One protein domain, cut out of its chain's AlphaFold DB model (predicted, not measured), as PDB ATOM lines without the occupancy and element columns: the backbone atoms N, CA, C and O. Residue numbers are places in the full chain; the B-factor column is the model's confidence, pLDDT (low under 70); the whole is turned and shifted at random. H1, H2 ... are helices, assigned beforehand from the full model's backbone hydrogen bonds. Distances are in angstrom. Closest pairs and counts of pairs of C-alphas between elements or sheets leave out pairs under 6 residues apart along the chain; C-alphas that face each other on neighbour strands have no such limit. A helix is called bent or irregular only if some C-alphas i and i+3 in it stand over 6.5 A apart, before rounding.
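This is residues 35 to 50 and 64 to 91 of the 214 residues of an uncharacterized protein of Coptis chinensis (UniProt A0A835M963). The longest helix, H2, is crossed near its middle by a second helix of similar length, H1, which lies over it at a steep angle like the other stroke of an X. After H2 the chain loops out through residues 78 to 83 and folds back into the short helix H3, which packs on the later part of H2 and lies near the first residue of H1. The printed part has 44 residues, with three named helices in the order H1, H2, H3 and no named strand; the class is all helix. The whole is compact, with a radius of gyration of the C-alphas of 10.2 A, and the C-alphas span 27 by 19 by 17 A.

H2, residues 65 to 77, has 13 residues and measures 17.9 A from its first C-alpha to its last, from C-alpha 65 at (20.130, 106.953, 40.249) to C-alpha 77 at (31.285, 105.244, 26.327). It is irregular, but only just: C-alphas 67 and 70 are 6.7 A apart, and its line is a rough one. H1, residues 39 to 50, measures 17.7 A and begins with C-alpha 39 at (23.733, 97.022, 28.209). H3, residues 84 to 90, measures 10.0 A and ends with C-alpha 90 at (23.555, 109.471, 22.876).

H2 touches both other helices. H2 and H3 touch, with 6 pairs of C-alphas within 8 A; the closest C-alphas are those of Arg 74 and Ala 89, 5.9 A apart. Their lines stand at a steep tilt of 53 degrees, and they run opposite ways. H1 and H2 only just touch, with 3 pairs of C-alphas within 8 A, through residues 42 to 46 of H1 and residues 69 to 73 of H2 alone. Their closest C-alphas are those of Tyr 46 and Tyr 69, 7.5 A apart, and their centres are 10.2 A apart. They run opposite ways at a steep tilt of 68 degrees, only just short of about perpendicular. H1 and H3 are close but not clearly touching: their closest C-alphas, those of Tyr 39 and Phe 85, are 8.0 A apart. They run the same way at a steep tilt of 49 degrees. In H3 every O i to N i+4 pair is within hydrogen-bond range; in H1 it is 7 of 8 and in H2 7 of 9.

The two C-alphas farthest apart are those of Gln 64 and Gly 81, 28.4 A. Residues 51 to 63 are cut out and not printed, and C-alphas 50 and 64 are 12.9 A apart across this cut, which falls in the link from H1 to H2. The link from H2 to H3, 6 residues, is short. The mean pLDDT of the printed part is 78.7; it is under 70 in 9 residues, namely 35 to 37, 49 to 50 and 64 to 67.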
ATOM      1  N   PHE A  35      19.558  92.590  24.310       50.09
ATOM      2  CA  PHE A  35      20.227  91.310  24.577       50.09
ATOM      3  C   PHE A  35      21.407  91.057  23.628       50.09
ATOM      4  O   PHE A  35      22.253  90.228  23.938       50.09
ATOM      5  N   GLU A  36      21.480  91.768  22.498       59.12
ATOM      6  CA  GLU A  36      22.646  91.770  21.600       59.12
ATOM      7  C   GLU A  36      23.692  92.828  21.998       59.12
ATOM      8  O   GLU A  36      24.779  92.874  21.427       59.12
ATOM      9  N   LEU A  37      23.353  93.708  22.944       69.50
ATOM     10  CA  LEU A  37      24.196  94.801  23.418       69.50
ATOM     11  C   LEU A  37      24.656  94.507  24.848       69.50
ATOM     12  O   LEU A  37      23.875  94.008  25.657       69.50
ATOM     13  N   ASP A  38      25.855  94.954  25.210       72.06
ATOM     14  CA  ASP A  38      26.431  94.797  26.559       72.06
ATOM     15  C   ASP A  38      25.758  95.713  27.612       72.06
ATOM     16  O   ASP A  38      26.351  96.110  28.618       72.06
ATOM     17  N   TYR A  39      24.497  96.094  27.382       74.88
ATOM     18  CA  TYR A  39      23.733  97.022  28.209       74.88
ATOM     19  C   TYR A  39      23.662  96.556  29.664       74.88
ATOM     20  O   TYR A  39      23.935  97.333  30.582       74.88
ATOM     21  N   TRP A  40      23.329  95.281  29.875       71.44
ATOM     22  CA  TRP A  40      23.176  94.720  31.216       71.44
ATOM     23  C   TRP A  40      24.501  94.676  31.973       71.44
ATOM     24  O   TRP A  40      24.543  95.093  33.126       71.44
ATOM     25  N   GLU A  41      25.596  94.293  31.316       81.06
ATOM     26  CA  GLU A  41      26.932  94.281  31.926       81.06
ATOM     27  C   GLU A  41      27.357  95.692  32.371       81.06
ATOM     28  O   GLU A  41      27.874  95.901  33.479       81.06
ATOM     29  N   LYS A  42      27.069  96.704  31.542       81.50
ATOM     30  CA  LYS A  42      27.339  98.116  31.852       81.50
ATOM     31  C   LYS A  42      26.455  98.627  32.989       81.50
ATOM     32  O   LYS A  42      26.930  99.378  33.843       81.50
ATOM     33  N   TYR A  43      25.188  98.220  33.034       80.19
ATOM     34  CA  TYR A  43      24.273  98.564  34.124       80.19
ATOM     35  C   TYR A  43      24.676  97.905  35.453       80.19
ATOM     36  O   TYR A  43      24.692  98.563  36.495       80.19
ATOM     37  N   GLU A  44      25.094  96.641  35.444       79.75
ATOM     38  CA  GLU A  44      25.617  95.973  36.639       79.75
ATOM     39  C   GLU A  44      26.897  96.639  37.152       79.75
ATOM     40  O   GLU A  44      27.024  96.887  38.356       79.75
ATOM     41  N   THR A  45      27.810  97.004  36.249       83.62
ATOM     42  CA  THR A  45      29.025  97.767  36.577       83.62
ATOM     43  C   THR A  45      28.680  99.102  37.242       83.62
ATOM     44  O   THR A  45      29.253  99.455  38.278       83.62
ATOM     45  N   TYR A  46      27.694  99.825  36.700       80.62
ATOM     46  CA  TYR A  46      27.176 101.054  37.304       80.62
ATOM     47  C   TYR A  46      26.689 100.814  38.739       80.62
ATOM     48  O   TYR A  46      27.092 101.531  39.657       80.62
ATOM     49  N   LEU A  47      25.889  99.765  38.963       77.31
ATOM     50  CA  LEU A  47      25.370  99.419  40.289       77.31
ATOM     51  C   LEU A  47      26.472  99.008  41.282       77.31
ATOM     52  O   LEU A  47      26.380  99.335  42.471       77.31
ATOM     53  N   GLN A  48      27.524  98.319  40.831       74.94
ATOM     54  CA  GLN A  48      28.659  97.928  41.678       74.94
ATOM     55  C   GLN A  48      29.416  99.143  42.236       74.94
ATOM     56  O   GLN A  48      29.808  99.123  43.405       74.94
ATOM     57  N   GLY A  49      29.521 100.237  41.473       68.38
ATOM     58  CA  GLY A  49      30.139 101.491  41.926       68.38
ATOM     59  C   GLY A  49      29.488 102.109  43.176       68.38
ATOM     60  O   GLY A  49      30.146 102.832  43.929       68.38
ATOM     61  N   PHE A  50      28.221 101.783  43.455       64.62
ATOM     62  CA  PHE A  50      27.509 102.223  44.660       64.62
ATOM     63  C   PHE A  50      27.666 101.270  45.849       64.62
ATOM     64  O   PHE A  50      27.497 101.701  46.989       64.62
ATOM     65  N   GLN A  64      16.774 109.144  41.891       50.78
ATOM     66  CA  GLN A  64      17.767 109.924  41.116       50.78
ATOM     67  C   GLN A  64      18.837 109.125  40.324       50.78
ATOM     68  O   GLN A  64      19.195 109.486  39.215       50.78
ATOM     69  N   ARG A  65      19.290 107.992  40.865       54.62
ATOM     70  CA  ARG A  65      20.130 106.953  40.249       54.62
ATOM     71  C   ARG A  65      19.681 106.474  38.859       54.62
ATOM     72  O   ARG A  65      20.528 106.298  37.997       54.62
ATOM     73  N   GLU A  66      18.391 106.247  38.614       57.44
ATOM     74  CA  GLU A  66      17.922 105.819  37.279       57.44
ATOM     75  C   GLU A  66      18.016 106.960  36.256       57.44
ATOM     76  O   GLU A  66      18.369 106.730  35.101       57.44
ATOM     77  N   LEU A  67      17.791 108.201  36.703       59.75
ATOM     78  CA  LEU A  67      17.950 109.403  35.880       59.75
ATOM     79  C   LEU A  67      19.428 109.697  35.580       59.75
ATOM     80  O   LEU A  67      19.754 110.173  34.494       59.75
ATOM     81  N   ASP A  68      20.326 109.364  36.509       76.81
ATOM     82  CA  ASP A  68      21.767 109.598  36.381       76.81
ATOM     83  C   ASP A  68      22.496 108.499  35.580       76.81
ATOM     84  O   ASP A  68      23.659 108.682  35.204       76.81
ATOM     85  N   TYR A  69      21.842 107.366  35.291       82.12
ATOM     86  CA  TYR A  69      22.467 106.259  34.559       82.12
ATOM     87  C   TYR A  69      22.810 106.630  33.115       82.12
ATOM     88  O   TYR A  69      23.929 106.377  32.684       82.12
ATOM     89  N   ILE A  70      21.897 107.266  32.371       83.56
ATOM     90  CA  ILE A  70      22.157 107.655  30.974       83.56
ATOM     91  C   ILE A  70      23.323 108.659  30.873       83.56
ATOM     92  O   ILE A  70      24.234 108.417  30.077       83.56
ATOM     93  N   PRO A  71      23.386 109.732  31.692       85.94
ATOM     94  CA  PRO A  71      24.571 110.586  31.768       85.94
ATOM     95  C   PRO A  71      25.865 109.830  32.098       85.94
ATOM     96  O   PRO A  71      26.896 110.073  31.470       85.94
ATOM     97  N   TRP A  72      25.829 108.898  33.059       88.38
ATOM     98  CA  TRP A  72      26.988 108.066  33.391       88.38
ATOM     99  C   TRP A  72      27.410 107.173  32.220       88.38
ATOM    100  O   TRP A  72      28.600 107.074  31.928       88.38
ATOM    101  N   LEU A  73      26.443 106.558  31.536       87.75
ATOM    102  CA  LEU A  73      26.670 105.641  30.427       87.75
ATOM    103  C   LEU A  73      27.337 106.366  29.258       87.75
ATOM    104  O   LEU A  73      28.353 105.890  28.767       87.75
ATOM    105  N   ARG A  74      26.833 107.547  28.874       89.12
ATOM    106  CA  ARG A  74      27.459 108.385  27.835       89.12
ATOM    107  C   ARG A  74      28.920 108.669  28.160       89.12
ATOM    108  O   ARG A  74      29.788 108.367  27.353       89.12
ATOM    109  N   LYS A  75      29.195 109.133  29.384       90.19
ATOM    110  CA  LYS A  75      30.563 109.407  29.846       90.19
ATOM    111  C   LYS A  75      31.455 108.165  29.821       90.19
ATOM    112  O   LYS A  75      32.640 108.252  29.522       90.19
ATOM    113  N   HIS A  76      30.908 107.005  30.169       88.50
ATOM    114  CA  HIS A  76      31.655 105.753  30.145       88.50
ATOM    115  C   HIS A  76      32.007 105.320  28.709       88.50
ATOM    116  O   HIS A  76      33.104 104.818  28.485       88.50
ATOM    117  N   LEU A  77      31.112 105.571  27.748       89.81
ATOM    118  CA  LEU A  77      31.285 105.244  26.327       89.81
ATOM    119  C   LEU A  77      32.063 106.314  25.530       89.81
ATOM    120  O   LEU A  77      32.398 106.076  24.374       89.81
ATOM    121  N   GLU A  78      32.385 107.477  26.114       88.12
ATOM    122  CA  GLU A  78      33.150 108.549  25.443       88.12
ATOM    123  C   GLU A  78      34.506 108.064  24.914       88.12
ATOM    124  O   GLU A  78      34.909 108.443  23.815       88.12
ATOM    125  N   ASN A  79      35.186 107.208  25.683       84.44
ATOM    126  CA  ASN A  79      36.504 106.666  25.337       84.44
ATOM    127  C   ASN A  79      36.434 105.418  24.445       84.44
ATOM    128  O   ASN A  79      37.469 104.912  24.016       84.44
ATOM    129  N   GLU A  80      35.233 104.899  24.190       85.19
ATOM    130  CA  GLU A  80      35.023 103.789  23.270       85.19
ATOM    131  C   GLU A  80      34.866 104.311  21.834       85.19
ATOM    132  O   GLU A  80      34.441 105.449  21.588       85.19
ATOM    133  N   GLY A  81      35.221 103.465  20.862       84.56
ATOM    134  CA  GLY A  81      34.998 103.764  19.449       84.56
ATOM    135  C   GLY A  81      33.514 103.973  19.136       84.56
ATOM    136  O   GLY A  81      32.635 103.534  19.881       84.56
ATOM    137  N   GLU A  82      33.225 104.639  18.016       85.19
ATOM    138  CA  GLU A  82      31.849 104.786  17.540       85.19
ATOM    139  C   GLU A  82      31.209 103.407  17.353       85.19
ATOM    140  O   GLU A  82      31.697 102.563  16.600       85.19
ATOM    141  N   SER A  83      30.121 103.173  18.081       87.56
ATOM    142  CA  SER A  83      29.404 101.907  18.087       87.56
ATOM    143  C   SER A  83      27.904 102.157  18.097       87.56
ATOM    144  O   SER A  83      27.416 103.194  18.552       87.56
ATOM    145  N   ARG A  84      27.142 101.157  17.644       85.00
ATOM    146  CA  ARG A  84      25.677 101.184  17.716       85.00
ATOM    147  C   ARG A  84      25.185 101.424  19.146       85.00
ATOM    148  O   ARG A  84      24.206 102.137  19.342       85.00
ATOM    149  N   PHE A  85      25.878 100.863  20.138       85.88
ATOM    150  CA  PHE A  85      25.536 101.035  21.546       85.88
ATOM    151  C   PHE A  85      25.740 102.477  22.025       85.88
ATOM    152  O   PHE A  85      24.856 103.043  22.666       85.88
ATOM    153  N   LYS A  86      26.861 103.097  21.637       88.06
ATOM    154  CA  LYS A  86      27.153 104.509  21.916       88.06
ATOM    155  C   LYS A  86      26.093 105.432  21.317       88.06
ATOM    156  O   LYS A  86      25.507 106.229  22.043       88.06
ATOM    157  N   ARG A  87      25.732 105.227  20.045       87.81
ATOM    158  CA  ARG A  87      24.643 105.972  19.385       87.81
ATOM    159  C   ARG A  87      23.306 105.842  20.110       87.81
ATOM    160  O   ARG A  87      22.599 106.831  20.276       87.81
ATOM    161  N   LEU A  88      22.955 104.640  20.576       86.81
ATOM    162  CA  LEU A  88      21.736 104.437  21.366       86.81
ATOM    163  C   LEU A  88      21.763 105.226  22.683       86.81
ATOM    164  O   LEU A  88      20.739 105.797  23.059       86.81
ATOM    165  N   ALA A  89      22.914 105.280  23.361       87.62
ATOM    166  CA  ALA A  89      23.086 106.039  24.598       87.62
ATOM    167  C   ALA A  89      23.022 107.560  24.368       87.62
ATOM    168  O   ALA A  89      22.403 108.278  25.161       87.62
ATOM    169  N   ASP A  90      23.613 108.057  23.279       86.69
ATOM    170  CA  ASP A  90      23.555 109.471  22.876       86.69
ATOM    171  C   ASP A  90      22.121 109.920  22.574       86.69
ATOM    172  O   ASP A  90      21.725 111.042  22.906       86.69
ATOM    173  N   GLY A  91      21.306 108.992  22.079       85.50
ATOM    174  CA  GLY A  91      19.900 109.202  21.789       85.50
ATOM    175  C   GLY A  91      19.654 109.500  20.309       85.50
ATOM    176  O   GLY A  91      20.588 109.695  19.532       85.50
TER     177      GLY A  91